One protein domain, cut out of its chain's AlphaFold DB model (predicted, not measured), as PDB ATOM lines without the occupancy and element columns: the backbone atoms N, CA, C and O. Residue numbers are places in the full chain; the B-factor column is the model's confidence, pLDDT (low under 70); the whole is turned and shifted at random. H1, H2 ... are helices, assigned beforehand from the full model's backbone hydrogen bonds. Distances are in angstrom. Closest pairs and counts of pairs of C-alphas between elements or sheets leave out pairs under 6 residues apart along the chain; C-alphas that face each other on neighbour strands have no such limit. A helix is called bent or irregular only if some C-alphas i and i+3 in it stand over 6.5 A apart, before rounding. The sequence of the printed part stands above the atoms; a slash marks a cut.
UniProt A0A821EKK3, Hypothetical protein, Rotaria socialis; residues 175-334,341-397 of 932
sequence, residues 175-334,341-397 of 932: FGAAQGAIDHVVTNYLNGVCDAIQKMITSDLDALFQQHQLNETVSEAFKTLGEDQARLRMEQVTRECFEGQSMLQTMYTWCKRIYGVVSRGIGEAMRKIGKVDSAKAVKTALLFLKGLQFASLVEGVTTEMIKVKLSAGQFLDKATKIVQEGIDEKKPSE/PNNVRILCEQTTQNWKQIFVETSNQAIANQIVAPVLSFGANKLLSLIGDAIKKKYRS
ATOM      1  N   PHE A 175      19.181  53.253 -38.076       42.38
ATOM      2  CA  PHE A 175      20.246  52.380 -37.584       42.38
ATOM      3  C   PHE A 175      20.816  52.854 -36.254       42.38
ATOM      4  O   PHE A 175      21.113  52.000 -35.434       42.38
ATOM      5  N   GLY A 176      20.887  54.166 -35.996       42.12
ATOM      6  CA  GLY A 176      21.233  54.695 -34.675       42.12
ATOM      7  C   GLY A 176      20.251  54.231 -33.597       42.12
ATOM      8  O   GLY A 176      20.672  53.717 -32.565       42.12
ATOM      9  N   ALA A 177      18.943  54.289 -33.875       41.53
ATOM     10  CA  ALA A 177      17.912  53.783 -32.966       41.53
ATOM     11  C   ALA A 177      17.955  52.250 -32.805       41.53
ATOM     12  O   ALA A 177      17.804  51.734 -31.698       41.53
ATOM     13  N   ALA A 178      18.190  51.506 -33.892       44.09
ATOM     14  CA  ALA A 178      18.341  50.051 -33.837       44.09
ATOM     15  C   ALA A 178      19.593  49.635 -33.050       44.09
ATOM     16  O   ALA A 178      19.517  48.736 -32.218       44.09
ATOM     17  N   GLN A 179      20.721  50.306 -33.282       48.75
ATOM     18  CA  GLN A 179      21.981  50.068 -32.590       48.75
ATOM     19  C   GLN A 179      21.866  50.441 -31.111       48.75
ATOM     20  O   GLN A 179      22.241  49.633 -30.277       48.75
ATOM     21  N   GLY A 180      21.236  51.570 -30.773       50.53
ATOM     22  CA  GLY A 180      20.946  51.936 -29.385       50.53
ATOM     23  C   GLY A 180      20.040  50.922 -28.677       50.53
ATOM     24  O   GLY A 180      20.309  50.544 -27.541       50.53
ATOM     25  N   ALA A 181      19.009  50.405 -29.354       47.91
ATOM     26  CA  ALA A 181      18.152  49.354 -28.802       47.91
ATOM     27  C   ALA A 181      18.901  48.021 -28.613       47.91
ATOM     28  O   ALA A 181      18.683  47.331 -27.618       47.91
ATOM     29  N   ILE A 182      19.792  47.660 -29.542       50.62
ATOM     30  CA  ILE A 182      20.638  46.462 -29.447       50.62
ATOM     31  C   ILE A 182      21.644  46.611 -28.312       50.62
ATOM     32  O   ILE A 182      21.700  45.740 -27.447       50.62
ATOM     33  N   ASP A 183      22.379  47.719 -28.277       52.41
ATOM     34  CA  ASP A 183      23.366  48.012 -27.245       52.41
ATOM     35  C   ASP A 183      22.691  48.032 -25.874       52.41
ATOM     36  O   ASP A 183      23.218  47.457 -24.929       52.41
ATOM     37  N   HIS A 184      21.475  48.569 -25.763       52.44
ATOM     38  CA  HIS A 184      20.718  48.545 -24.518       52.44
ATOM     39  C   HIS A 184      20.247  47.132 -24.125       52.44
ATOM     40  O   HIS A 184      20.349  46.753 -22.956       52.44
ATOM     41  N   VAL A 185      19.701  46.329 -25.045       52.34
ATOM     42  CA  VAL A 185      19.244  44.961 -24.721       52.34
ATOM     43  C   VAL A 185      20.433  44.066 -24.359       52.34
ATOM     44  O   VAL A 185      20.371  43.308 -23.393       52.34
ATOM     45  N   VAL A 186      21.539  44.180 -25.090       54.31
ATOM     46  CA  VAL A 186      22.757  43.409 -24.824       54.31
ATOM     47  C   VAL A 186      23.407  43.867 -23.514       54.31
ATOM     48  O   VAL A 186      23.674  43.037 -22.650       54.31
ATOM     49  N   THR A 187      23.594  45.175 -23.323       55.94
ATOM     50  CA  THR A 187      24.361  45.711 -22.186       55.94
ATOM     51  C   THR A 187      23.583  45.705 -20.874       55.94
ATOM     52  O   THR A 187      24.196  45.524 -19.829       55.94
ATOM     53  N   ASN A 188      22.255  45.865 -20.893       56.31
ATOM     54  CA  ASN A 188      21.479  45.989 -19.652       56.31
ATOM     55  C   ASN A 188      20.684  44.722 -19.312       56.31
ATOM     56  O   ASN A 188      20.564  44.379 -18.140       56.31
ATOM     57  N   TYR A 189      20.153  43.997 -20.303       57.59
ATOM     58  CA  TYR A 189      19.329  42.812 -20.033       57.59
ATOM     59  C   TYR A 189      20.151  41.523 -19.986       57.59
ATOM     60  O   TYR A 189      20.096  40.797 -18.995       57.59
ATOM     61  N   LEU A 190      20.941  41.237 -21.028       55.38
ATOM     62  CA  LEU A 190      21.731  40.001 -21.061       55.38
ATOM     63  C   LEU A 190      22.822  39.997 -19.984       55.38
ATOM     64  O   LEU A 190      23.020  38.965 -19.344       55.38
ATOM     65  N   ASN A 191      23.447  41.147 -19.710       59.94
ATOM     66  CA  ASN A 191      24.346  41.284 -18.560       59.94
ATOM     67  C   ASN A 191      23.605  41.108 -17.229       59.94
ATOM     68  O   ASN A 191      24.094  40.383 -16.378       59.94
ATOM     69  N   GLY A 192      22.398  41.662 -17.066       59.41
ATOM     70  CA  GLY A 192      21.609  41.471 -15.842       59.41
ATOM     71  C   GLY A 192      21.271  40.001 -15.556       59.41
ATOM     72  O   GLY A 192      21.346  39.560 -14.410       59.41
ATOM     73  N   VAL A 193      20.958  39.214 -16.593       57.22
ATOM     74  CA  VAL A 193      20.753  37.757 -16.470       57.22
ATOM     75  C   VAL A 193      22.057  37.046 -16.098       57.22
ATOM     76  O   VAL A 193      22.056  36.183 -15.223       57.22
ATOM     77  N   CYS A 194      23.169  37.416 -16.734       59.12
ATOM     78  CA  CYS A 194      24.484  36.848 -16.436       59.12
ATOM     79  C   CYS A 194      24.929  37.147 -14.997       59.12
ATOM     80  O   CYS A 194      25.351  36.234 -14.290       59.12
ATOM     81  N   ASP A 195      24.755  38.387 -14.541       62.56
ATOM     82  CA  ASP A 195      25.066  38.826 -13.180       62.56
ATOM     83  C   ASP A 195      24.206  38.094 -12.146       62.56
ATOM     84  O   ASP A 195      24.699  37.713 -11.085       62.56
ATOM     85  N   ALA A 196      22.919  37.870 -12.439       62.16
ATOM     86  CA  ALA A 196      22.029  37.117 -11.560       62.16
ATOM     87  C   ALA A 196      22.478  35.654 -11.417       62.16
ATOM     88  O   ALA A 196      22.548  35.148 -10.298       62.16
ATOM     89  N   ILE A 197      22.842  35.000 -12.526       62.16
ATOM     90  CA  ILE A 197      23.381  33.632 -12.517       62.16
ATOM     91  C   ILE A 197      24.692  33.584 -11.725       62.16
ATOM     92  O   ILE A 197      24.862  32.721 -10.866       62.16
ATOM     93  N   GLN A 198      25.600  34.536 -11.960       65.25
ATOM     94  CA  GLN A 198      26.876  34.604 -11.251       65.25
ATOM     95  C   GLN A 198      26.681  34.793  -9.742       65.25
ATOM     96  O   GLN A 198      27.302  34.084  -8.948       65.25
ATOM     97  N   LYS A 199      25.803  35.719  -9.334       69.62
ATOM     98  CA  LYS A 199      25.481  35.955  -7.919       69.62
ATOM     99  C   LYS A 199      24.873  34.725  -7.263       69.62
ATOM    100  O   LYS A 199      25.267  34.399  -6.150       69.62
ATOM    101  N   MET A 200      23.955  34.043  -7.945       64.94
ATOM    102  CA  MET A 200      23.322  32.837  -7.415       64.94
ATOM    103  C   MET A 200      24.370  31.741  -7.192       64.94
ATOM    104  O   MET A 200      24.447  31.192  -6.099       64.94
ATOM    105  N   ILE A 201      25.230  31.480  -8.188       64.75
ATOM    106  CA  ILE A 201      26.283  30.459  -8.081       64.75
ATOM    107  C   ILE A 201      27.240  30.810  -6.940       64.75
ATOM    108  O   ILE A 201      27.527  29.968  -6.099       64.75
ATOM    109  N   THR A 202      27.694  32.061  -6.868       70.19
ATOM    110  CA  THR A 202      28.642  32.493  -5.828       70.19
ATOM    111  C   THR A 202      28.022  32.405  -4.430       70.19
ATOM    112  O   THR A 202      28.675  31.942  -3.503       70.19
ATOM    113  N   SER A 203      26.753  32.791  -4.271       75.31
ATOM    114  CA  SER A 203      26.046  32.731  -2.985       75.31
ATOM    115  C   SER A 203      25.823  31.296  -2.502       75.31
ATOM    116  O   SER A 203      25.992  31.021  -1.316       75.31
ATOM    117  N   ASP A 204      25.447  30.382  -3.398       73.50
ATOM    118  CA  ASP A 204      25.227  28.976  -3.043       73.50
ATOM    119  C   ASP A 204      26.532  28.270  -2.675       73.50
ATOM    120  O   ASP A 204      26.554  27.444  -1.762       73.50
ATOM    121  N   LEU A 205      27.623  28.617  -3.362       69.88
ATOM    122  CA  LEU A 205      28.959  28.130  -3.035       69.88
ATOM    123  C   LEU A 205      29.433  28.676  -1.691       69.88
ATOM    124  O   LEU A 205      29.911  27.907  -0.862       69.88
ATOM    125  N   ASP A 206      29.239  29.967  -1.432       76.25
ATOM    126  CA  ASP A 206      29.550  30.570  -0.137       76.25
ATOM    127  C   ASP A 206      28.807  29.867   1.004       76.25
ATOM    128  O   ASP A 206      29.425  29.515   2.008       76.25
ATOM    129  N   ALA A 207      27.508  29.604   0.836       80.19
ATOM    130  CA  ALA A 207      26.714  28.876   1.820       80.19
ATOM    131  C   ALA A 207      27.212  27.434   2.019       80.19
ATOM    132  O   ALA A 207      27.293  26.969   3.154       80.19
ATOM    133  N   LEU A 208      27.584  26.744   0.936       80.19
ATOM    134  CA  LEU A 208      28.119  25.383   0.988       80.19
ATOM    135  C   LEU A 208      29.433  25.324   1.784       80.19
ATOM    136  O   LEU A 208      29.556  24.502   2.686       80.19
ATOM    137  N   PHE A 209      30.385  26.219   1.506       78.88
ATOM    138  CA  PHE A 209      31.665  26.276   2.227       78.88
ATOM    139  C   PHE A 209      31.494  26.612   3.717       78.88
ATOM    140  O   PHE A 209      32.283  26.149   4.535       78.88
ATOM    141  N   GLN A 210      30.477  27.402   4.081       80.38
ATOM    142  CA  GLN A 210      30.183  27.730   5.483       80.38
ATOM    143  C   GLN A 210      29.519  26.577   6.243       80.38
ATOM    144  O   GLN A 210      29.724  26.442   7.444       80.38
ATOM    145  N   GLN A 211      28.718  25.756   5.559       79.38
ATOM    146  CA  GLN A 211      27.974  24.647   6.168       79.38
ATOM    147  C   GLN A 211      28.763  23.327   6.204       79.38
ATOM    148  O   GLN A 211      28.345  22.391   6.880       79.38
ATOM    149  N   HIS A 212      29.874  23.223   5.470       83.31
ATOM    150  CA  HIS A 212      30.635  21.980   5.353       83.31
ATOM    151  C   HIS A 212      31.525  21.710   6.576       83.31
ATOM    152  O   HIS A 212      32.217  22.604   7.061       83.31
ATOM    153  N   GLN A 213      31.632  20.442   6.989       85.38
ATOM    154  CA  GLN A 213      32.491  19.988   8.102       85.38
ATOM    155  C   GLN A 213      34.004  20.125   7.830       85.38
ATOM    156  O   GLN A 213      34.828  19.817   8.684       85.38
ATOM    157  N   LEU A 214      34.394  20.620   6.651       82.12
ATOM    158  CA  LEU A 214      35.794  20.691   6.223       82.12
ATOM    159  C   LEU A 214      36.640  21.552   7.168       82.12
ATOM    160  O   LEU A 214      37.782  21.207   7.442       82.12
ATOM    161  N   ASN A 215      36.077  22.633   7.714       82.62
ATOM    162  CA  ASN A 215      36.781  23.484   8.677       82.62
ATOM    163  C   ASN A 215      37.143  22.730   9.964       82.62
ATOM    164  O   ASN A 215      38.220  22.934  10.520       82.62
ATOM    165  N   GLU A 216      36.260  21.846  10.427       86.75
ATOM    166  CA  GLU A 216      36.505  21.027  11.613       86.75
ATOM    167  C   GLU A 216      37.599  19.996  11.325       86.75
ATOM    168  O   GLU A 216      38.560  19.899  12.088       86.75
ATOM    169  N   THR A 217      37.529  19.314  10.175       87.06
ATOM    170  CA  THR A 217      38.538  18.330   9.747       87.06
ATOM    171  C   THR A 217      39.917  18.964   9.531       87.06
ATOM    172  O   THR A 217      40.929  18.412   9.955       87.06
ATOM    173  N   VAL A 218      39.986  20.146   8.909       86.38
ATOM    174  CA  VAL A 218      41.246  20.880   8.698       86.38
ATOM    175  C   VAL A 218      41.837  21.328  10.034       86.38
ATOM    176  O   VAL A 218      43.035  21.164  10.263       86.38
ATOM    177  N   SER A 219      41.007  21.846  10.944       87.31
ATOM    178  CA  SER A 219      41.425  22.204  12.304       87.31
ATOM    179  C   SER A 219      42.001  20.999  13.054       87.31
ATOM    180  O   SER A 219      43.046  21.114  13.695       87.31
ATOM    181  N   GLU A 220      41.369  19.830  12.927       88.00
ATOM    182  CA  GLU A 220      41.846  18.588  13.536       88.00
ATOM    183  C   GLU A 220      43.165  18.102  12.922       88.00
ATOM    184  O   GLU A 220      44.079  17.713  13.651       88.00
ATOM    185  N   ALA A 221      43.336  18.229  11.604       86.69
ATOM    186  CA  ALA A 221      44.598  17.914  10.939       86.69
ATOM    187  C   ALA A 221      45.757  18.772  11.467       86.69
ATOM    188  O   ALA A 221      46.824  18.241  11.771       86.69
ATOM    189  N   PHE A 222      45.555  20.080  11.652       85.88
ATOM    190  CA  PHE A 222      46.584  20.958  12.222       85.88
ATOM    191  C   PHE A 222      46.922  20.623  13.684       85.88
ATOM    192  O   PHE A 222      48.076  20.777  14.087       85.88
ATOM    193  N   LYS A 223      45.949  20.143  14.472       84.69
ATOM    194  CA  LYS A 223      46.178  19.698  15.859       84.69
ATOM    195  C   LYS A 223      46.918  18.362  15.935       84.69
ATOM    196  O   LYS A 223      47.787  18.209  16.787       84.69
ATOM    197  N   THR A 224      46.587  17.417  15.057       83.69
ATOM    198  CA  THR A 224      47.060  16.025  15.143       83.69
ATOM    199  C   THR A 224      48.337  15.776  14.333       83.69
ATOM    200  O   THR A 224      49.245  15.052  14.761       83.69
ATOM    201  N   LEU A 225      48.478  16.418  13.172       84.31
ATOM    202  CA  LEU A 225      49.645  16.256  12.302       84.31
ATOM    203  C   LEU A 225      50.768  17.251  12.623       84.31
ATOM    204  O   LEU A 225      51.936  16.927  12.414       84.31
ATOM    205  N   GLY A 226      50.434  18.413  13.189       83.62
ATOM    206  CA  GLY A 226      51.337  19.561  13.285       83.62
ATOM    207  C   GLY A 226      51.354  20.377  11.987       83.62
ATOM    208  O   GLY A 226      50.872  19.926  10.948       83.62
ATOM    209  N   GLU A 227      51.887  21.601  12.042       85.50
ATOM    210  CA  GLU A 227      51.753  22.582  10.953       85.50
ATOM    211  C   GLU A 227      52.348  22.110   9.618       85.50
ATOM    212  O   GLU A 227      51.657  22.173   8.602       85.50
ATOM    213  N   ASP A 228      53.581  21.600   9.611       85.25
ATOM    214  CA  ASP A 228      54.275  21.235   8.369       85.25
ATOM    215  C   ASP A 228      53.599  20.061   7.647       85.25
ATOM    216  O   ASP A 228      53.343  20.118   6.442       85.25
ATOM    217  N   GLN A 229      53.241  19.006   8.386       85.56
ATOM    218  CA  GLN A 229      52.558  17.838   7.822       85.56
ATOM    219  C   GLN A 229      51.128  18.175   7.383       85.56
ATOM    220  O   GLN A 229      50.694  17.727   6.320       85.56
ATOM    221  N   ALA A 230      50.408  18.997   8.156       85.81
ATOM    222  CA  ALA A 230      49.088  19.474   7.767       85.81
ATOM    223  C   ALA A 230      49.165  20.314   6.485       85.81
ATOM    224  O   ALA A 230      48.415  20.040   5.553       85.81
ATOM    225  N   ARG A 231      50.109  21.262   6.375       87.94
ATOM    226  CA  ARG A 231      50.316  22.071   5.158       87.94
ATOM    227  C   ARG A 231      50.593  21.208   3.927       87.94
ATOM    228  O   ARG A 231      49.938  21.412   2.911       87.94
ATOM    229  N   LEU A 232      51.472  20.207   4.027       87.25
ATOM    230  CA  LEU A 232      51.750  19.282   2.918       87.25
ATOM    231  C   LEU A 232      50.493  18.528   2.456       87.25
ATOM    232  O   LEU A 232      50.273  18.351   1.256       87.25
ATOM    233  N   ARG A 233      49.632  18.118   3.395       86.56
ATOM    234  CA  ARG A 233      48.338  17.502   3.063       86.56
ATOM    235  C   ARG A 233      47.357  18.501   2.457       86.56
ATOM    236  O   ARG A 233      46.693  18.162   1.484       86.56
ATOM    237  N   MET A 234      47.303  19.738   2.952       89.06
ATOM    238  CA  MET A 234      46.479  20.791   2.347       89.06
ATOM    239  C   MET A 234      46.935  21.113   0.918       89.06
ATOM    240  O   MET A 234      46.098  21.294   0.036       89.06
ATOM    241  N   GLU A 235      48.239  21.125   0.642       86.31
ATOM    242  CA  GLU A 235      48.784  21.271  -0.714       86.31
ATOM    243  C   GLU A 235      48.399  20.092  -1.616       86.31
ATOM    244  O   GLU A 235      48.016  20.292  -2.770       86.31
ATOM    245  N   GLN A 236      48.435  18.859  -1.099       87.00
ATOM    246  CA  GLN A 236      47.952  17.684  -1.827       87.00
ATOM    247  C   GLN A 236      46.464  17.817  -2.186       87.00
ATOM    248  O   GLN A 236      46.104  17.657  -3.351       87.00
ATOM    249  N   VAL A 237      45.615  18.184  -1.222       86.50
ATOM    250  CA  VAL A 237      44.183  18.443  -1.442       86.50
ATOM    251  C   VAL A 237      43.977  19.552  -2.474       86.50
ATOM    252  O   VAL A 237      43.152  19.412  -3.377       86.50
ATOM    253  N   THR A 238      44.753  20.634  -2.382       84.06
ATOM    254  CA  THR A 238      44.707  21.747  -3.339       84.06
ATOM    255  C   THR A 238      44.964  21.238  -4.757       84.06
ATOM    256  O   THR A 238      44.134  21.456  -5.640       84.06
ATOM    257  N   ARG A 239      46.028  20.454  -4.961       84.06
ATOM    258  CA  ARG A 239      46.372  19.876  -6.271       84.06
ATOM    259  C   ARG A 239      45.327  18.892  -6.799       84.06
ATOM    260  O   ARG A 239      44.959  18.949  -7.971       84.06
ATOM    261  N   GLU A 240      44.845  17.983  -5.955       82.50
ATOM    262  CA  GLU A 240      43.990  16.863  -6.377       82.50
ATOM    263  C   GLU A 240      42.497  17.200  -6.491       82.50
ATOM    264  O   GLU A 240      41.760  16.513  -7.216       82.50
ATOM    265  N   CYS A 241      42.031  18.220  -5.766       81.25
ATOM    266  CA  CYS A 241      40.623  18.613  -5.734       81.25
ATOM    267  C   CYS A 241      40.364  19.957  -6.420       81.25
ATOM    268  O   CYS A 241      39.334  20.083  -7.081       81.25
ATOM    269  N   PHE A 242      41.279  20.928  -6.306       77.19
ATOM    270  CA  PHE A 242      41.017  22.321  -6.694       77.19
ATOM    271  C   PHE A 242      41.846  22.813  -7.893       77.19
ATOM    272  O   PHE A 242      41.346  23.608  -8.680       77.19
ATOM    273  N   GLU A 243      43.067  22.319  -8.102       72.06
ATOM    274  CA  GLU A 243      43.916  22.702  -9.251       72.06
ATOM    275  C   GLU A 243      43.839  21.705 -10.422       72.06
ATOM    276  O   GLU A 243      44.363  21.951 -11.511       72.06
ATOM    277  N   GLY A 244      43.159  20.573 -10.231       66.31
ATOM    278  CA  GLY A 244      42.986  19.561 -11.267       66.31
ATOM    279  C   GLY A 244      42.128  20.041 -12.447       66.31
ATOM    280  O   GLY A 244      41.094  20.691 -12.275       66.31
ATOM    281  N   GLN A 245      42.483  19.602 -13.667       67.62
ATOM    282  CA  GLN A 245      41.645  19.738 -14.877       67.62
ATOM    283  C   GLN A 245      40.200  19.257 -14.645       67.62
ATOM    284  O   GLN A 245      39.272  19.757 -15.275       67.62
ATOM    285  N   SER A 246      39.992  18.319 -13.718       71.38
ATOM    286  CA  SER A 246      38.683  17.792 -13.341       71.38
ATOM    287  C   SER A 246      37.717  18.873 -12.850       71.38
ATOM    288  O   SER A 246      36.578  18.881 -13.310       71.38
ATOM    289  N   MET A 247      38.130  19.805 -11.980       74.94
ATOM    290  CA  MET A 247      37.221  20.826 -11.435       74.94
ATOM    291  C   MET A 247      36.782  21.810 -12.522       74.94
ATOM    292  O   MET A 247      35.585  22.023 -12.723       74.94
ATOM    293  N   LEU A 248      37.735  22.338 -13.296       74.50
ATOM    294  CA  LEU A 248      37.451  23.258 -14.401       74.50
ATOM    295  C   LEU A 248      36.576  22.611 -15.489       74.50
ATOM    296  O   LEU A 248      35.608  23.223 -15.936       74.50
ATOM    297  N   GLN A 249      36.863  21.369 -15.899       78.56
ATOM    298  CA  GLN A 249      36.065  20.659 -16.913       78.56
ATOM    299  C   GLN A 249      34.645  20.364 -16.432       78.56
ATOM    300  O   GLN A 249      33.672  20.467 -17.189       78.56
ATOM    301  N   THR A 250      34.515  20.032 -15.152       79.12
ATOM    302  CA  THR A 250      33.221  19.802 -14.527       79.12
ATOM    303  C   THR A 250      32.414  21.112 -14.488       79.12
ATOM    304  O   THR A 250      31.275  21.147 -14.964       79.12
ATOM    305  N   MET A 251      33.042  22.223 -14.079       72.25
ATOM    306  CA  MET A 251      32.449  23.565 -14.130       72.25
ATOM    307  C   MET A 251      32.043  23.976 -15.548       72.25
ATOM    308  O   MET A 251      30.945  24.496 -15.755       72.25
ATOM    309  N   TYR A 252      32.885  23.705 -16.548       78.56
ATOM    310  CA  TYR A 252      32.584  23.985 -17.955       78.56
ATOM    311  C   TYR A 252      31.371  23.198 -18.439       78.56
ATOM    312  O   TYR A 252      30.509  23.750 -19.125       78.56
ATOM    313  N   THR A 253      31.272  21.926 -18.054       83.00
ATOM    314  CA  THR A 253      30.146  21.064 -18.421       83.00
ATOM    315  C   THR A 253      28.828  21.613 -17.882       83.00
ATOM    316  O   THR A 253      27.846  21.672 -18.627       83.00
ATOM    317  N   TRP A 254      28.788  22.080 -16.631       79.94
ATOM    318  CA  TRP A 254      27.582  22.700 -16.071       79.94
ATOM    319  C   TRP A 254      27.269  24.045 -16.698       79.94
ATOM    320  O   TRP A 254      26.131  24.278 -17.104       79.94
ATOM    321  N   CYS A 255      28.274  24.905 -16.854       73.75
ATOM    322  CA  CYS A 255      28.081  26.211 -17.465       73.75
ATOM    323  C   CYS A 255      27.538  26.081 -18.898       73.75
ATOM    324  O   CYS A 255      26.638  26.821 -19.292       73.75
ATOM    325  N   LYS A 256      27.977  25.063 -19.648       80.94
ATOM    326  CA  LYS A 256      27.441  24.738 -20.976       80.94
ATOM    327  C   LYS A 256      25.977  24.281 -20.941       80.94
ATOM    328  O   LYS A 256      25.212  24.614 -21.850       80.94
ATOM    329  N   ARG A 257      25.559  23.533 -19.913       81.50
ATOM    330  CA  ARG A 257      24.149  23.137 -19.724       81.50
ATOM    331  C   ARG A 257      23.271  24.335 -19.372       81.50
ATOM    332  O   ARG A 257      22.228  24.507 -20.001       81.50
ATOM    333  N   ILE A 258      23.732  25.192 -18.457       71.62
ATOM    334  CA  ILE A 258      23.069  26.455 -18.098       71.62
ATOM    335  C   ILE A 258      22.915  27.332 -19.344       71.62
ATOM    336  O   ILE A 258      21.806  27.766 -19.655       71.62
ATOM    337  N   TYR A 259      23.983  27.504 -20.129       77.12
ATOM    338  CA  TYR A 259      23.919  28.183 -21.424       77.12
ATOM    339  C   TYR A 259      22.839  27.591 -22.334       77.12
ATOM    340  O   TYR A 259      22.031  28.340 -22.872       77.12
ATOM    341  N   GLY A 260      22.771  26.263 -22.475       74.88
ATOM    342  CA  GLY A 260      21.770  25.601 -23.315       74.88
ATOM    343  C   GLY A 260      20.320  25.828 -22.866       74.88
ATOM    344  O   GLY A 260      19.408  25.837 -23.695       74.88
ATOM    345  N   VAL A 261      20.068  26.011 -21.567       73.81
ATOM    346  CA  VAL A 261      18.752  26.419 -21.044       73.81
ATOM    347  C   VAL A 261      18.477  27.884 -21.393       73.81
ATOM    348  O   VAL A 261      17.439  28.190 -21.985       73.81
ATOM    349  N   VAL A 262      19.437  28.773 -21.121       66.38
ATOM    350  CA  VAL A 262      19.311  30.218 -21.369       66.38
ATOM    351  C   VAL A 262      19.131  30.531 -22.855       66.38
ATOM    352  O   VAL A 262      18.221  31.271 -23.235       66.38
ATOM    353  N   SER A 263      19.932  29.923 -23.728       71.50
ATOM    354  CA  SER A 263      19.863  30.125 -25.176       71.50
ATOM    355  C   SER A 263      18.538  29.634 -25.760       71.50
ATOM    356  O   SER A 263      17.998  30.265 -26.670       71.50
ATOM    357  N   ARG A 264      17.973  28.537 -25.232       77.81
ATOM    358  CA  ARG A 264      16.638  28.055 -25.623       77.81
ATOM    359  C   ARG A 264      15.548  29.042 -25.217       77.81
ATOM    360  O   ARG A 264      14.737  29.394 -26.072       77.81
ATOM    361  N   GLY A 265      15.574  29.542 -23.979       67.88
ATOM    362  CA  GLY A 265      14.623  30.551 -23.501       67.88
ATOM    363  C   GLY A 265      14.655  31.832 -24.343       67.88
ATOM    364  O   GLY A 265      13.617  32.294 -24.823       67.88
ATOM    365  N   ILE A 266      15.858  32.346 -24.626       65.38
ATOM    366  CA  ILE A 266      16.056  33.492 -25.529       65.38
ATOM    367  C   ILE A 266      15.518  33.174 -26.930       65.38
ATOM    368  O   ILE A 266      14.776  33.967 -27.508       65.38
ATOM    369  N   GLY A 267      15.864  32.012 -27.489       69.38
ATOM    370  CA  GLY A 267      15.436  31.605 -28.826       69.38
ATOM    371  C   GLY A 267      13.915  31.505 -28.968       69.38
ATOM    372  O   GLY A 267      13.356  31.960 -29.968       69.38
ATOM    373  N   GLU A 268      13.233  30.955 -27.965       72.44
ATOM    374  CA  GLU A 268      11.778  30.831 -27.977       72.44
ATOM    375  C   GLU A 268      11.088  32.194 -27.884       72.44
ATOM    376  O   GLU A 268      10.142  32.458 -28.635       72.44
ATOM    377  N   ALA A 269      11.589  33.083 -27.026       63.50
ATOM    378  CA  ALA A 269      11.070  34.437 -26.916       63.50
ATOM    379  C   ALA A 269      11.233  35.221 -28.219       63.50
ATOM    380  O   ALA A 269      10.271  35.797 -28.728       63.50
ATOM    381  N   MET A 270      12.419  35.151 -28.823       65.38
ATOM    382  CA  MET A 270      12.705  35.772 -30.116       65.38
ATOM    383  C   MET A 270      11.814  35.206 -31.234       65.38
ATOM    384  O   MET A 270      11.319  35.951 -32.081       65.38
ATOM    385  N   ARG A 271      11.516  33.900 -31.221       70.31
ATOM    386  CA  ARG A 271      10.577  33.287 -32.173       70.31
ATOM    387  C   ARG A 271       9.143  33.794 -31.992       70.31
ATOM    388  O   ARG A 271       8.454  34.002 -32.987       70.31
ATOM    389  N   LYS A 272       8.681  33.986 -30.749       67.81
ATOM    390  CA  LYS A 272       7.353  34.563 -30.460       67.81
ATOM    391  C   LYS A 272       7.266  36.007 -30.963       67.81
ATOM    392  O   LYS A 272       6.277  36.364 -31.594       67.81
ATOM    393  N   ILE A 273       8.336  36.786 -30.793       61.12
ATOM    394  CA  ILE A 273       8.461  38.154 -31.319       61.12
ATOM    395  C   ILE A 273       8.395  38.178 -32.852       61.12
ATOM    396  O   ILE A 273       7.675  38.999 -33.416       61.12
ATOM    397  N   GLY A 274       9.082  37.257 -33.536       59.97
ATOM    398  CA  GLY A 274       9.101  37.189 -35.004       59.97
ATOM    399  C   GLY A 274       7.741  36.921 -35.665       59.97
ATOM    400  O   GLY A 274       7.600  37.127 -36.867       59.97
ATOM    401  N   LYS A 275       6.730  36.487 -34.899       66.06
ATOM    402  CA  LYS A 275       5.351  36.310 -35.382       66.06
ATOM    403  C   LYS A 275       4.515  37.593 -35.337       66.06
ATOM    404  O   LYS A 275       3.425  37.620 -35.900       66.06
ATOM    405  N   VAL A 276       4.989  38.635 -34.654       59.34
ATOM    406  CA  VAL A 276       4.271  39.902 -34.491       59.34
ATOM    407  C   VAL A 276       4.580  40.819 -35.672       59.34
ATOM    408  O   VAL A 276       5.698  40.835 -36.187       59.34
ATOM    409  N   ASP A 277       3.590  41.592 -36.116       58.75
ATOM    410  CA  ASP A 277       3.766  42.511 -37.237       58.75
ATOM    411  C   ASP A 277       4.921  43.501 -37.001       58.75
ATOM    412  O   ASP A 277       5.069  44.058 -35.916       58.75
ATOM    413  N   SER A 278       5.728  43.739 -38.034       52.97
ATOM    414  CA  SER A 278       7.020  44.442 -37.992       52.97
ATOM    415  C   SER A 278       6.970  45.847 -37.382       52.97
ATOM    416  O   SER A 278       7.934  46.264 -36.742       52.97
ATOM    417  N   ALA A 279       5.847  46.560 -37.514       50.75
ATOM    418  CA  ALA A 279       5.652  47.877 -36.905       50.75
ATOM    419  C   ALA A 279       5.453  47.802 -35.380       50.75
ATOM    420  O   ALA A 279       5.865  48.702 -34.650       50.75
ATOM    421  N   LYS A 280       4.858  46.709 -34.889       55.03
ATOM    422  CA  LYS A 280       4.680  46.424 -33.460       55.03
ATOM    423  C   LYS A 280       5.818  45.570 -32.906       55.03
ATOM    424  O   LYS A 280       6.051  45.608 -31.709       55.03
ATOM    425  N   ALA A 281       6.568  44.865 -33.752       52.41
ATOM    426  CA  ALA A 281       7.591  43.903 -33.360       52.41
ATOM    427  C   ALA A 281       8.676  44.504 -32.465       52.41
ATOM    428  O   ALA A 281       9.081  43.841 -31.527       52.41
ATOM    429  N   VAL A 282       9.104  45.755 -32.675       50.78
ATOM    430  CA  VAL A 282      10.114  46.400 -31.807       50.78
ATOM    431  C   VAL A 282       9.542  46.721 -30.420       50.78
ATOM    432  O   VAL A 282      10.141  46.378 -29.402       50.78
ATOM    433  N   LYS A 283       8.343  47.316 -30.361       56.06
ATOM    434  CA  LYS A 283       7.655  47.645 -29.100       56.06
ATOM    435  C   LYS A 283       7.240  46.381 -28.339       56.06
ATOM    436  O   LYS A 283       7.413  46.302 -27.127       56.06
ATOM    437  N   THR A 284       6.747  45.374 -29.054       53.03
ATOM    438  CA  THR A 284       6.387  44.065 -28.512       53.03
ATOM    439  C   THR A 284       7.623  43.251 -28.151       53.03
ATOM    440  O   THR A 284       7.571  42.559 -27.152       53.03
ATOM    441  N   ALA A 285       8.751  43.368 -28.858       50.22
ATOM    442  CA  ALA A 285      10.021  42.770 -28.441       50.22
ATOM    443  C   ALA A 285      10.471  43.341 -27.103       50.22
ATOM    444  O   ALA A 285      10.782  42.583 -26.198       50.22
ATOM    445  N   LEU A 286      10.434  44.665 -26.944       52.19
ATOM    446  CA  LEU A 286      10.766  45.322 -25.680       52.19
ATOM    447  C   LEU A 286       9.819  44.907 -24.544       52.19
ATOM    448  O   LEU A 286      10.281  44.612 -23.447       52.19
ATOM    449  N   LEU A 287       8.508  44.832 -24.795       53.94
ATOM    450  CA  LEU A 287       7.522  44.387 -23.798       53.94
ATOM    451  C   LEU A 287       7.621  42.886 -23.488       53.94
ATOM    452  O   LEU A 287       7.475  42.488 -22.339       53.94
ATOM    453  N   PHE A 288       7.903  42.052 -24.486       51.41
ATOM    454  CA  PHE A 288       8.023  40.601 -24.348       51.41
ATOM    455  C   PHE A 288       9.375  40.188 -23.758       51.41
ATOM    456  O   PHE A 288       9.437  39.188 -23.065       51.41
ATOM    457  N   LEU A 289      10.447  40.960 -23.964       49.97
ATOM    458  CA  LEU A 289      11.715  40.805 -23.238       49.97
ATOM    459  C   LEU A 289      11.562  41.218 -21.766       49.97
ATOM    460  O   LEU A 289      12.161  40.590 -20.898       49.97
ATOM    461  N   LYS A 290      10.713  42.217 -21.474       52.28
ATOM    462  CA  LYS A 290      10.328  42.599 -20.102       52.28
ATOM    463  C   LYS A 290       9.409  41.573 -19.423       52.28
ATOM    464  O   LYS A 290       9.512  41.385 -18.219       52.28
ATOM    465  N   GLY A 291       8.516  40.932 -20.183       45.06
ATOM    466  CA  GLY A 291       7.537  39.946 -19.701       45.06
ATOM    467  C   GLY A 291       7.906  38.485 -19.970       45.06
ATOM    468  O   GLY A 291       7.085  37.597 -19.741       45.06
ATOM    469  N   LEU A 292       9.109  38.230 -20.491       47.72
ATOM    470  CA  LEU A 292       9.648  36.898 -20.742       47.72
ATOM    471  C   LEU A 292       9.549  36.158 -19.417       47.72
ATOM    472  O   LEU A 292      10.086  36.649 -18.428       47.72
ATOM    473  N   GLN A 293       8.784  35.065 -19.389       48.88
ATOM    474  CA  GLN A 293       8.453  34.324 -18.176       48.88
ATOM    475  C   GLN A 293       9.741  33.888 -17.480       48.88
ATOM    476  O   GLN A 293      10.279  32.815 -17.736       48.88
ATOM    477  N   PHE A 294      10.230  34.758 -16.599       51.00
ATOM    478  CA  PHE A 294      11.435  34.576 -15.809       51.00
ATOM    479  C   PHE A 294      11.321  33.259 -15.042       51.00
ATOM    480  O   PHE A 294      12.300  32.549 -14.932       51.00
ATOM    481  N   ALA A 295      10.099  32.864 -14.669       46.19
ATOM    482  CA  ALA A 295       9.767  31.578 -14.074       46.19
ATOM    483  C   ALA A 295      10.325  30.349 -14.818       46.19
ATOM    484  O   ALA A 295      10.961  29.532 -14.169       46.19
ATOM    485  N   SER A 296      10.165  30.209 -16.144       51.69
ATOM    486  CA  SER A 296      10.624  28.988 -16.846       51.69
ATOM    487  C   SER A 296      12.136  28.968 -17.075       51.69
ATOM    488  O   SER A 296      12.770  27.913 -17.037       51.69
ATOM    489  N   LEU A 297      12.733  30.148 -17.272       57.09
ATOM    490  CA  LEU A 297      14.183  30.312 -17.314       57.09
ATOM    491  C   LEU A 297      14.799  30.037 -15.934       57.09
ATOM    492  O   LEU A 297      15.790  29.320 -15.846       57.09
ATOM    493  N   VAL A 298      14.193  30.570 -14.872       58.78
ATOM    494  CA  VAL A 298      14.603  30.378 -13.478       58.78
ATOM    495  C   VAL A 298      14.459  28.921 -13.084       58.78
ATOM    496  O   VAL A 298      15.413  28.370 -12.571       58.78
ATOM    497  N   GLU A 299      13.346  28.255 -13.377       62.34
ATOM    498  CA  GLU A 299      13.157  26.837 -13.046       62.34
ATOM    499  C   GLU A 299      14.243  25.950 -13.678       62.34
ATOM    500  O   GLU A 299      14.876  25.134 -12.997       62.34
ATOM    501  N   GLY A 300      14.528  26.157 -14.968       66.62
ATOM    502  CA  GLY A 300      15.571  25.416 -15.674       66.62
ATOM    503  C   GLY A 300      16.987  25.734 -15.178       66.62
ATOM    504  O   GLY A 300      17.811  24.828 -15.059       66.62
ATOM    505  N   VAL A 301      17.275  27.001 -14.862       66.00
ATOM    506  CA  VAL A 301      18.572  27.423 -14.307       66.00
ATOM    507  C   VAL A 301      18.752  26.889 -12.885       66.00
ATOM    508  O   VAL A 301      19.779  26.280 -12.609       66.00
ATOM    509  N   THR A 302      17.748  27.019 -12.019       65.69
ATOM    510  CA  THR A 302      17.751  26.512 -10.639       65.69
ATOM    511  C   THR A 302      17.986  25.004 -10.602       65.69
ATOM    512  O   THR A 302      18.792  24.524  -9.811       65.69
ATOM    513  N   THR A 303      17.359  24.245 -11.507       74.62
ATOM    514  CA  THR A 303      17.560  22.788 -11.595       74.62
ATOM    515  C   THR A 303      19.012  22.421 -11.911       74.62
ATOM    516  O   THR A 303      19.578  21.513 -11.300       74.62
ATOM    517  N   GLU A 304      19.644  23.116 -12.859       75.56
ATOM    518  CA  GLU A 304      21.061  22.884 -13.166       75.56
ATOM    519  C   GLU A 304      21.976  23.404 -12.052       75.56
ATOM    520  O   GLU A 304      23.006  22.795 -11.770       75.56
ATOM    521  N   MET A 305      21.578  24.464 -11.351       70.00
ATOM    522  CA  MET A 305      22.319  24.992 -10.209       70.00
ATOM    523  C   MET A 305      22.328  24.061  -8.998       70.00
ATOM    524  O   MET A 305      23.369  23.915  -8.361       70.00
ATOM    525  N   ILE A 306      21.237  23.342  -8.730       73.50
ATOM    526  CA  ILE A 306      21.226  22.285  -7.708       73.50
ATOM    527  C   ILE A 306      22.312  21.240  -8.010       73.50
ATOM    528  O   ILE A 306      23.014  20.795  -7.104       73.50
ATOM    529  N   LYS A 307      22.529  20.894  -9.286       76.31
ATOM    530  CA  LYS A 307      23.582  19.946  -9.695       76.31
ATOM    531  C   LYS A 307      24.988  20.516  -9.503       76.31
ATOM    532  O   LYS A 307      25.884  19.770  -9.105       76.31
ATOM    533  N   VAL A 308      25.172  21.818  -9.748       72.94
ATOM    534  CA  VAL A 308      26.426  22.530  -9.441       72.94
ATOM    535  C   VAL A 308      26.711  22.453  -7.943       72.94
ATOM    536  O   VAL A 308      27.805  22.054  -7.556       72.94
ATOM    537  N   LYS A 309      25.711  22.744  -7.099       76.31
ATOM    538  CA  LYS A 309      25.837  22.681  -5.638       76.31
ATOM    539  C   LYS A 309      26.180  21.275  -5.141       76.31
ATOM    540  O   LYS A 309      27.104  21.126  -4.351       76.31
ATOM    541  N   LEU A 310      25.478  20.247  -5.627       78.75
ATOM    542  CA  LEU A 310      25.732  18.848  -5.251       78.75
ATOM    543  C   LEU A 310      27.166  18.425  -5.555       78.75
ATOM    544  O   LEU A 310      27.825  17.778  -4.750       78.75
ATOM    545  N   SER A 311      27.661  18.817  -6.717       76.75
ATOM    546  CA  SER A 311      28.983  18.408  -7.161       76.75
ATOM    547  C   SER A 311      30.099  19.242  -6.531       76.75
ATOM    548  O   SER A 311      31.184  18.727  -6.290       76.75
ATOM    549  N   ALA A 312      29.838  20.515  -6.215       78.06
ATOM    550  CA  ALA A 312      30.695  21.297  -5.329       78.06
ATOM    551  C   ALA A 312      30.813  20.616  -3.955       78.06
ATOM    552  O   ALA A 312      31.919  20.489  -3.441       78.06
ATOM    553  N   GLY A 313      29.701  20.085  -3.427       81.94
ATOM    554  CA  GLY A 313      29.690  19.233  -2.234       81.94
ATOM    555  C   GLY A 313      30.618  18.029  -2.378       81.94
ATOM    556  O   GLY A 313      31.498  17.852  -1.553       81.94
ATOM    557  N   GLN A 314      30.541  17.297  -3.493       85.56
ATOM    558  CA  GLN A 314      31.426  16.151  -3.755       85.56
ATOM    559  C   GLN A 314      32.921  16.513  -3.767       85.56
ATOM    560  O   GLN A 314      33.751  15.704  -3.349       85.56
ATOM    561  N   PHE A 315      33.290  17.708  -4.246       82.75
ATOM    562  CA  PHE A 315      34.679  18.177  -4.167       82.75
ATOM    563  C   PHE A 315      35.108  18.435  -2.720       82.75
ATOM    564  O   PHE A 315      36.226  18.071  -2.352       82.75
ATOM    565  N   LEU A 316      34.227  19.018  -1.905       84.94
ATOM    566  CA  LEU A 316      34.483  19.239  -0.483       84.94
ATOM    567  C   LEU A 316      34.519  17.919   0.303       84.94
ATOM    568  O   LEU A 316      35.424  17.739   1.108       84.94
ATOM    569  N   ASP A 317      33.636  16.967   0.005       88.44
ATOM    570  CA  ASP A 317      33.640  15.621   0.592       88.44
ATOM    571  C   ASP A 317      34.947  14.887   0.272       88.44
ATOM    572  O   ASP A 317      35.574  14.283   1.144       88.44
ATOM    573  N   LYS A 318      35.404  14.969  -0.987       88.31
ATOM    574  CA  LYS A 318      36.688  14.394  -1.408       88.31
ATOM    575  C   LYS A 318      37.857  15.064  -0.683       88.31
ATOM    576  O   LYS A 318      38.770  14.366  -0.247       88.31
ATOM    577  N   ALA A 319      37.830  16.390  -0.540       85.69
ATOM    578  CA  ALA A 319      38.832  17.128   0.222       85.69
ATOM    579  C   ALA A 319      38.857  16.677   1.691       85.69
ATOM    580  O   ALA A 319      39.920  16.317   2.189       85.69
ATOM    581  N   THR A 320      37.696  16.599   2.349       89.19
ATOM    582  CA  THR A 320      37.559  16.085   3.720       89.19
ATOM    583  C   THR A 320      38.131  14.677   3.846       89.19
ATOM    584  O   THR A 320      38.896  14.419   4.770       89.19
ATOM    585  N   LYS A 321      37.828  13.782   2.898       91.38
ATOM    586  CA  LYS A 321      38.328  12.404   2.911       91.38
ATOM    587  C   LYS A 321      39.858  12.332   2.853       91.38
ATOM    588  O   LYS A 321      40.444  11.633   3.667       91.38
ATOM    589  N   ILE A 322      40.498  13.080   1.951       88.00
ATOM    590  CA  ILE A 322      41.970  13.102   1.834       88.00
ATOM    591  C   ILE A 322      42.613  13.646   3.120       88.00
ATOM    592  O   ILE A 322      43.630  13.124   3.576       88.00
ATOM    593  N   VAL A 323      42.025  14.688   3.720       87.88
ATOM    594  CA  VAL A 323      42.514  15.225   5.000       87.88
ATOM    595  C   VAL A 323      42.370  14.184   6.113       87.88
ATOM    596  O   VAL A 323      43.317  13.988   6.872       87.88
ATOM    597  N   GLN A 324      41.226  13.499   6.187       90.00
ATOM    598  CA  GLN A 324      40.950  12.491   7.210       90.00
ATOM    599  C   GLN A 324      41.865  11.266   7.083       90.00
ATOM    600  O   GLN A 324      42.421  10.829   8.083       90.00
ATOM    601  N   GLU A 325      42.109  10.768   5.869       89.12
ATOM    602  CA  GLU A 325      43.072   9.683   5.625       89.12
ATOM    603  C   GLU A 325      44.469  10.057   6.140       89.12
ATOM    604  O   GLU A 325      45.132   9.256   6.795       89.12
ATOM    605  N   GLY A 326      44.887  11.313   5.937       85.25
ATOM    606  CA  GLY A 326      46.147  11.818   6.478       85.25
ATOM    607  C   GLY A 326      46.205  11.839   8.010       85.25
ATOM    608  O   GLY A 326      47.282  11.631   8.564       85.25
ATOM    609  N   ILE A 327      45.073  12.076   8.685       86.44
ATOM    610  CA  ILE A 327      44.948  11.995  10.151       86.44
ATOM    611  C   ILE A 327      45.048  10.532  10.605       86.44
ATOM    612  O   ILE A 327      45.830  10.226  11.506       86.44
ATOM    613  N   ASP A 328      44.300   9.638   9.958       86.69
ATOM    614  CA  ASP A 328      44.171   8.228  10.343       86.69
ATOM    615  C   ASP A 328      45.465   7.422  10.106       86.69
ATOM    616  O   ASP A 328      45.752   6.464  10.828       86.69
ATOM    617  N   GLU A 329      46.284   7.813   9.123       84.62
ATOM    618  CA  GLU A 329      47.583   7.189   8.824       84.62
ATOM    619  C   GLU A 329      48.617   7.345   9.960       84.62
ATOM    620  O   GLU A 329      49.593   6.587  10.025       84.62
ATOM    621  N   LYS A 330      48.413   8.287  10.889       77.00
ATOM    622  CA  LYS A 330      49.317   8.514  12.024       77.00
ATOM    623  C   LYS A 330      48.963   7.569  13.183       77.00
ATOM    624  O   LYS A 330      47.972   7.750  13.884       77.00
ATOM    625  N   LYS A 331      49.778   6.525  13.396       58.56
ATOM    626  CA  LYS A 331      49.520   5.483  14.414       58.56
ATOM    627  C   LYS A 331      49.559   6.030  15.858       58.56
ATOM    628  O   LYS A 331      50.442   6.825  16.181       58.56
ATOM    629  N   PRO A 332      48.729   5.499  16.786       57.78
ATOM    630  CA  PRO A 332      48.680   5.937  18.188       57.78
ATOM    631  C   PRO A 332      49.993   5.820  18.985       57.78
ATOM    632  O   PRO A 332      50.131   6.429  20.041       57.78
ATOM    633  N   SER A 333      50.969   5.041  18.513       51.75
ATOM    634  CA  SER A 333      52.248   4.831  19.207       51.75
ATOM    635  C   SER A 333      53.258   5.973  19.029       51.75
ATOM    636  O   SER A 333      54.305   5.943  19.664       51.75
ATOM    637  N   GLU A 334      52.961   6.967  18.185       52.59
ATOM    638  CA  GLU A 334      53.825   8.122  17.885       52.59
ATOM    639  C   GLU A 334      53.248   9.451  18.427       52.59
ATOM    640  O   GLU A 334      53.625  10.536  17.981       52.59
ATOM    641  N   PRO A 341      49.826  24.471  17.401       66.19
ATOM    642  CA  PRO A 341      50.222  25.825  17.052       66.19
ATOM    643  C   PRO A 341      49.278  26.838  17.719       66.19
ATOM    644  O   PRO A 341      48.056  26.689  17.663       66.19
ATOM    645  N   ASN A 342      49.803  27.911  18.315       73.94
ATOM    646  CA  ASN A 342      48.962  28.948  18.941       73.94
ATOM    647  C   ASN A 342      48.033  29.667  17.928       73.94
ATOM    648  O   ASN A 342      47.168  30.448  18.315       73.94
ATOM    649  N   ASN A 343      48.197  29.403  16.627       82.75
ATOM    650  CA  ASN A 343      47.521  30.025  15.491       82.75
ATOM    651  C   ASN A 343      46.700  29.044  14.618       82.75
ATOM    652  O   ASN A 343      46.342  29.420  13.503       82.75
ATOM    653  N   VAL A 344      46.351  27.831  15.087       80.12
ATOM    654  CA  VAL A 344      45.576  26.829  14.298       80.12
ATOM    655  C   VAL A 344      44.329  27.423  13.638       80.12
ATOM    656  O   VAL A 344      44.059  27.163  12.467       80.12
ATOM    657  N   ARG A 345      43.589  28.273  14.358       82.12
ATOM    658  CA  ARG A 345      42.399  28.946  13.821       82.12
ATOM    659  C   ARG A 345      42.723  29.810  12.598       82.12
ATOM    660  O   ARG A 345      42.010  29.739  11.606       82.12
ATOM    661  N   ILE A 346      43.809  30.581  12.659       84.31
ATOM    662  CA  ILE A 346      44.245  31.461  11.566       84.31
ATOM    663  C   ILE A 346      44.677  30.622  10.358       84.31
ATOM    664  O   ILE A 346      44.308  30.947   9.235       84.31
ATOM    665  N   LEU A 347      45.409  29.527  10.579       81.50
ATOM    666  CA  LEU A 347      45.864  28.627   9.509       81.50
ATOM    667  C   LEU A 347      44.697  27.899   8.822       81.50
ATOM    668  O   LEU A 347      44.671  27.780   7.594       81.50
ATOM    669  N   CYS A 348      43.702  27.464   9.598       81.12
ATOM    670  CA  CYS A 348      42.473  26.870   9.077       81.12
ATOM    671  C   CYS A 348      41.674  27.887   8.253       81.12
ATOM    672  O   CYS A 348      41.302  27.601   7.117       81.12
ATOM    673  N   GLU A 349      41.453  29.089   8.794       82.00
ATOM    674  CA  GLU A 349      40.761  30.167   8.085       82.00
ATOM    675  C   GLU A 349      41.496  30.519   6.781       82.00
ATOM    676  O   GLU A 349      40.863  30.603   5.733       82.00
ATOM    677  N   GLN A 350      42.827  30.639   6.797       86.00
ATOM    678  CA  GLN A 350      43.631  30.900   5.596       86.00
ATOM    679  C   GLN A 350      43.488  29.803   4.535       86.00
ATOM    680  O   GLN A 350      43.294  30.113   3.361       86.00
ATOM    681  N   THR A 351      43.546  28.532   4.940       82.38
ATOM    682  CA  THR A 351      43.457  27.391   4.017       82.38
ATOM    683  C   THR A 351      42.078  27.313   3.362       82.38
ATOM    684  O   THR A 351      41.975  27.252   2.136       82.38
ATOM    685  N   THR A 352      41.007  27.405   4.154       80.56
ATOM    686  CA  THR A 352      39.638  27.370   3.626       80.56
ATOM    687  C   THR A 352      39.349  28.582   2.743       80.56
ATOM    688  O   THR A 352      38.714  28.439   1.697       80.56
ATOM    689  N   GLN A 353      39.826  29.777   3.115       83.19
ATOM    690  CA  GLN A 353      39.676  30.966   2.269       83.19
ATOM    691  C   GLN A 353      40.442  30.828   0.949       83.19
ATOM    692  O   GLN A 353      39.917  31.236  -0.086       83.19
ATOM    693  N   ASN A 354      41.624  30.204   0.953       85.25
ATOM    694  CA  ASN A 354      42.379  29.937  -0.269       85.25
ATOM    695  C   ASN A 354      41.610  28.997  -1.214       85.25
ATOM    696  O   ASN A 354      41.408  29.320  -2.383       85.25
ATOM    697  N   TRP A 355      41.089  27.872  -0.714       84.06
ATOM    698  CA  TRP A 355      40.277  26.957  -1.531       84.06
ATOM    699  C   TRP A 355      38.997  27.600  -2.046       84.06
ATOM    700  O   TRP A 355      38.651  27.441  -3.217       84.06
ATOM    701  N   LYS A 356      38.325  28.380  -1.197       82.88
ATOM    702  CA  LYS A 356      37.161  29.172  -1.591       82.88
ATOM    703  C   LYS A 356      37.512  30.121  -2.736       82.88
ATOM    704  O   LYS A 356      36.769  30.195  -3.713       82.88
ATOM    705  N   GLN A 357      38.642  30.822  -2.646       82.38
ATOM    706  CA  GLN A 357      39.092  31.743  -3.683       82.38
ATOM    707  C   GLN A 357      39.385  31.016  -5.002       82.38
ATOM    708  O   GLN A 357      38.844  31.417  -6.031       82.38
ATOM    709  N   ILE A 358      40.146  29.916  -4.973       79.88
ATOM    710  CA  ILE A 358      40.454  29.101  -6.166       79.88
ATOM    711  C   ILE A 358      39.164  28.604  -6.831       79.88
ATOM    712  O   ILE A 358      39.007  28.676  -8.055       79.88
ATOM    713  N   PHE A 359      38.207  28.138  -6.029       78.06
ATOM    714  CA  PHE A 359      36.923  27.655  -6.518       78.06
ATOM    715  C   PHE A 359      36.111  28.780  -7.175       78.06
ATOM    716  O   PHE A 359      35.645  28.628  -8.303       78.06
ATOM    717  N   VAL A 360      35.991  29.935  -6.510       75.38
ATOM    718  CA  VAL A 360      35.279  31.114  -7.029       75.38
ATOM    719  C   VAL A 360      35.920  31.633  -8.318       75.38
ATOM    720  O   VAL A 360      35.207  31.942  -9.272       75.38
ATOM    721  N   GLU A 361      37.249  31.710  -8.390       77.62
ATOM    722  CA  GLU A 361      37.972  32.140  -9.592       77.62
ATOM    723  C   GLU A 361      37.738  31.179 -10.765       77.62
ATOM    724  O   GLU A 361      37.376  31.616 -11.863       77.62
ATOM    725  N   THR A 362      37.830  29.872 -10.514       75.88
ATOM    726  CA  THR A 362      37.576  28.826 -11.517       75.88
ATOM    727  C   THR A 362      36.127  28.859 -12.010       75.88
ATOM    728  O   THR A 362      35.871  28.801 -13.219       75.88
ATOM    729  N   SER A 363      35.158  29.000 -11.101       70.06
ATOM    730  CA  SER A 363      33.741  29.145 -11.447       70.06
ATOM    731  C   SER A 363      33.485  30.422 -12.246       70.06
ATOM    732  O   SER A 363      32.799  30.367 -13.264       70.06
ATOM    733  N   ASN A 364      34.072  31.556 -11.859       69.94
ATOM    734  CA  ASN A 364      33.939  32.815 -12.595       69.94
ATOM    735  C   ASN A 364      34.507  32.707 -14.015       69.94
ATOM    736  O   ASN A 364      33.871  33.167 -14.965       69.94
ATOM    737  N   GLN A 365      35.658  32.052 -14.186       74.06
ATOM    738  CA  GLN A 365      36.240  31.804 -15.504       74.06
ATOM    739  C   GLN A 365      35.325  30.919 -16.367       74.06
ATOM    740  O   GLN A 365      35.112  31.202 -17.549       74.06
ATOM    741  N   ALA A 366      34.746  29.866 -15.786       71.69
ATOM    742  CA  ALA A 366      33.782  29.003 -16.462       71.69
ATOM    743  C   ALA A 366      32.505  29.746 -16.871       71.69
ATOM    744  O   ALA A 366      32.076  29.636 -18.020       71.69
ATOM    745  N   ILE A 367      31.936  30.546 -15.968       67.94
ATOM    746  CA  ILE A 367      30.737  31.353 -16.217       67.94
ATOM    747  C   ILE A 367      31.005  32.359 -17.338       67.94
ATOM    748  O   ILE A 367      30.235  32.421 -18.299       67.94
ATOM    749  N   ALA A 368      32.115  33.098 -17.272       65.19
ATOM    750  CA  ALA A 368      32.481  34.081 -18.287       65.19
ATOM    751  C   ALA A 368      32.606  33.443 -19.683       65.19
ATOM    752  O   ALA A 368      32.011  33.930 -20.651       65.19
ATOM    753  N   ASN A 369      33.322  32.318 -19.777       70.06
ATOM    754  CA  ASN A 369      33.641  31.672 -21.051       70.06
ATOM    755  C   ASN A 369      32.479  30.865 -21.641       70.06
ATOM    756  O   ASN A 369      32.323  30.825 -22.860       70.06
ATOM    757  N   GLN A 370      31.688  30.195 -20.803       79.44
ATOM    758  CA  GLN A 370      30.689  29.221 -21.259       79.44
ATOM    759  C   GLN A 370      29.249  29.730 -21.155       79.44
ATOM    760  O   GLN A 370      28.385  29.192 -21.843       79.44
ATOM    761  N   ILE A 371      28.975  30.760 -20.344       64.56
ATOM    762  CA  ILE A 371      27.642  31.373 -20.220       64.56
ATOM    763  C   ILE A 371      27.662  32.786 -20.788       64.56
ATOM    764  O   ILE A 371      26.996  33.037 -21.787       64.56
ATOM    765  N   VAL A 372      28.436  33.704 -20.204       62.75
ATOM    766  CA  VAL A 372      28.319  35.141 -20.500       62.75
ATOM    767  C   VAL A 372      28.629  35.443 -21.962       62.75
ATOM    768  O   VAL A 372      27.770  35.960 -22.681       62.75
ATOM    769  N   ALA A 373      29.817  35.069 -22.443       68.06
ATOM    770  CA  ALA A 373      30.200  35.346 -23.825       68.06
ATOM    771  C   ALA A 373      29.275  34.649 -24.857       68.06
ATOM    772  O   ALA A 373      28.805  35.325 -25.783       68.06
ATOM    773  N   PRO A 374      28.926  33.352 -24.712       69.19
ATOM    774  CA  PRO A 374      27.997  32.688 -25.625       69.19
ATOM    775  C   PRO A 374      26.561  33.231 -25.582       69.19
ATOM    776  O   PRO A 374      25.958  33.392 -26.642       69.19
ATOM    777  N   VAL A 375      26.008  33.550 -24.402       63.12
ATOM    778  CA  VAL A 375      24.654  34.128 -24.265       63.12
ATOM    779  C   VAL A 375      24.587  35.498 -24.931       63.12
ATOM    780  O   VAL A 375      23.664  35.745 -25.710       63.12
ATOM    781  N   LEU A 376      25.571  36.368 -24.674       60.28
ATOM    782  CA  LEU A 376      25.643  37.693 -25.289       60.28
ATOM    783  C   LEU A 376      25.733  37.587 -26.812       60.28
ATOM    784  O   LEU A 376      24.952  38.220 -27.521       60.28
ATOM    785  N   SER A 377      26.622  36.727 -27.317       67.38
ATOM    786  CA  SER A 377      26.781  36.498 -28.756       67.38
ATOM    787  C   SER A 377      25.509  35.931 -29.397       67.38
ATOM    788  O   SER A 377      25.042  36.438 -30.420       67.38
ATOM    789  N   PHE A 378      24.894  34.909 -28.798       72.12
ATOM    790  CA  PHE A 378      23.671  34.296 -29.317       72.12
ATOM    791  C   PHE A 378      22.489  35.277 -29.304       72.12
ATOM    792  O   PHE A 378      21.792  35.423 -30.314       72.12
ATOM    793  N   GLY A 379      22.282  35.969 -28.181       63.44
ATOM    794  CA  GLY A 379      21.213  36.947 -28.002       63.44
ATOM    795  C   GLY A 379      21.346  38.129 -28.960       63.44
ATOM    796  O   GLY A 379      20.382  38.450 -29.659       63.44
ATOM    797  N   ALA A 380      22.547  38.707 -29.072       60.22
ATOM    798  CA  ALA A 380      22.834  39.789 -30.012       60.22
ATOM    799  C   ALA A 380      22.567  39.360 -31.462       60.22
ATOM    800  O   ALA A 380      21.841  40.040 -32.184       60.22
ATOM    801  N   ASN A 381      23.066  38.191 -31.881       67.56
ATOM    802  CA  ASN A 381      22.871  37.684 -33.241       67.56
ATOM    803  C   ASN A 381      21.393  37.432 -33.584       67.56
ATOM    804  O   ASN A 381      20.949  37.742 -34.693       67.56
ATOM    805  N   LYS A 382      20.609  36.883 -32.647       69.06
ATOM    806  CA  LYS A 382      19.169  36.662 -32.857       69.06
ATOM    807  C   LYS A 382      18.391  37.971 -32.926       69.06
ATOM    808  O   LYS A 382      17.545  38.113 -33.809       69.06
ATOM    809  N   LEU A 383      18.704  38.927 -32.053       59.38
ATOM    810  CA  LEU A 383      18.090  40.252 -32.065       59.38
ATOM    811  C   LEU A 383      18.401  41.001 -33.369       59.38
ATOM    812  O   LEU A 383      17.494  41.535 -34.004       59.38
ATOM    813  N   LEU A 384      19.660  40.964 -33.816       60.66
ATOM    814  CA  LEU A 384      20.098  41.536 -35.090       60.66
ATOM    815  C   LEU A 384      19.357  40.937 -36.282       60.66
ATOM    816  O   LEU A 384      18.956  41.673 -37.179       60.66
ATOM    817  N   SER A 385      19.154  39.616 -36.297       65.31
ATOM    818  CA  SER A 385      18.383  38.962 -37.357       65.31
ATOM    819  C   SER A 385      16.949  39.484 -37.393       65.31
ATOM    820  O   SER A 385      16.478  39.887 -38.449       65.31
ATOM    821  N   LEU A 386      16.276  39.537 -36.240       63.91
ATOM    822  CA  LEU A 386      14.890  39.998 -36.152       63.91
ATOM    823  C   LEU A 386      14.730  41.463 -36.559       63.91
ATOM    824  O   LEU A 386      13.841  41.795 -37.343       63.91
ATOM    825  N   ILE A 387      15.589  42.342 -36.039       57.31
ATOM    826  CA  ILE A 387      15.564  43.769 -36.368       57.31
ATOM    827  C   ILE A 387      15.923  43.970 -37.841       57.31
ATOM    828  O   ILE A 387      15.242  44.720 -38.540       57.31
ATOM    829  N   GLY A 388      16.941  43.263 -38.337       60.38
ATOM    830  CA  GLY A 388      17.333  43.285 -39.743       60.38
ATOM    831  C   GLY A 388      16.186  42.876 -40.663       60.38
ATOM    832  O   GLY A 388      15.907  43.573 -41.639       60.38
ATOM    833  N   ASP A 389      15.461  41.810 -40.323       65.06
ATOM    834  CA  ASP A 389      14.298  41.348 -41.079       65.06
ATOM    835  C   ASP A 389      13.133  42.347 -41.017       65.06
ATOM    836  O   ASP A 389      12.513  42.632 -42.047       65.06
ATOM    837  N   ALA A 390      12.868  42.947 -39.853       62.66
ATOM    838  CA  ALA A 390      11.832  43.966 -39.688       62.66
ATOM    839  C   ALA A 390      12.135  45.240 -40.497       62.66
ATOM    840  O   ALA A 390      11.268  45.731 -41.228       62.66
ATOM    841  N   ILE A 391      13.374  45.741 -40.438       58.94
ATOM    842  CA  ILE A 391      13.838  46.889 -41.232       58.94
ATOM    843  C   ILE A 391      13.737  46.561 -42.720       58.94
ATOM    844  O   ILE A 391      13.184  47.345 -43.491       58.94
ATOM    845  N   LYS A 392      14.209  45.379 -43.132       64.25
ATOM    846  CA  LYS A 392      14.152  44.924 -44.523       64.25
ATOM    847  C   LYS A 392      12.713  44.839 -45.025       64.25
ATOM    848  O   LYS A 392      12.452  45.243 -46.157       64.25
ATOM    849  N   LYS A 393      11.775  44.355 -44.204       66.31
ATOM    850  CA  LYS A 393      10.344  44.297 -44.533       66.31
ATOM    851  C   LYS A 393       9.744  45.697 -44.682       66.31
ATOM    852  O   LYS A 393       9.113  45.965 -45.702       66.31
ATOM    853  N   LYS A 394       9.999  46.607 -43.734       67.50
ATOM    854  CA  LYS A 394       9.505  47.995 -43.794       67.50
ATOM    855  C   LYS A 394      10.076  48.753 -44.993       67.50
ATOM    856  O   LYS A 394       9.341  49.403 -45.726       67.50
ATOM    857  N   TYR A 395      11.374  48.614 -45.243       65.88
ATOM    858  CA  TYR A 395      12.035  49.217 -46.398       65.88
ATOM    859  C   TYR A 395      11.493  48.689 -47.728       65.88
ATOM    860  O   TYR A 395      11.255  49.468 -48.648       65.88
ATOM    861  N   ARG A 396      11.263  47.371 -47.826       71.12
ATOM    862  CA  ARG A 396      10.585  46.775 -48.985       71.12
ATOM    863  C   ARG A 396       9.201  47.388 -49.167       71.12
ATOM    864  O   ARG A 396       8.936  47.882 -50.249       71.12
ATOM    865  N   SER A 397       8.382  47.445 -48.118       73.94
ATOM    866  CA  SER A 397       7.040  48.040 -48.182       73.94
ATOM    867  C   SER A 397       7.058  49.481 -48.706       73.94
ATOM    868  O   SER A 397       6.289  49.784 -49.609       73.94
TER     869      SER A 397
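This is residues 175 to 334 and 341 to 397 of the 932 residues of the protein "Hypothetical protein" of Rotaria socialis (UniProt A0A821EKK3). Seven helices make a long, slender bundle, all lying roughly lengthwise. Bent H7 runs along it in two arms, end to end, with H1 and H4 packed on both arms and H6 packed on H1 and H4, away from H7; short H2 and H3 fill one end and H5 packs on H4 and H7b near the other. The printed part has 217 residues, with H1 to H7 in chain order and no named strand: all helix. It is a loose rod, 92 by 28 by 25 A, with a radius of gyration of the C-alphas of 23.9 A.

Find C-alpha 175 at (20.246, 52.380, -37.584); from there H1 runs 52.4 A to residue 211. Read on through H2, residues 214 to 225, H3, 227 to 242, and H4, 245 to 273, 41.4 A long. H5, 278 to 290, is only just irregular: C-alphas 279 and 282 are 6.9 A apart. H6, 294 to 328, spans 49.5 A with a kink of 25 degrees near residue 301. H7, 344 to 397, was assigned as one helix by its hydrogen bonds but is bent, with C-alphas 370 and 373 6.7 A apart; arm H7a ends at 370, and H7b runs from 373 to C-alpha 397 at (7.040, 48.040, -48.182).

H7, the hub, touches five helices. Look at Leu 190 and Leu 376, the closest C-alphas of H1 and H7b, 6.2 A. H4 touches H6 at a shallow tilt of 5 degrees, opposite ways, closest at C-alphas 258 and 301, 6.0 A. H2 touches H6 at C-alphas 214 and 320, 5.5 A; H3 touches H6 at 237 and 319, 5.8 A. H4 and H5 form a hairpin, closest at C-alphas 273 and 285, 5.7 A. H1 and H4 are apart. O i to N i+4 pairs are within hydrogen-bond range throughout H2, H3, H4, H7a and H7b, and in 31 of 33 in H1, 7 of 9 in H5 and 30 of 31 in H6.

The farthest C-alphas, Ser 333 and Ser 397, are 91.9 A apart. Residues 335 to 340 are not printed; the gap across this cut is 18.1 A. The links printed whole are tight. Mean pLDDT of the printed part is 70.7, with 99 residues under 70, among them 175 to 201 and 272 to 302.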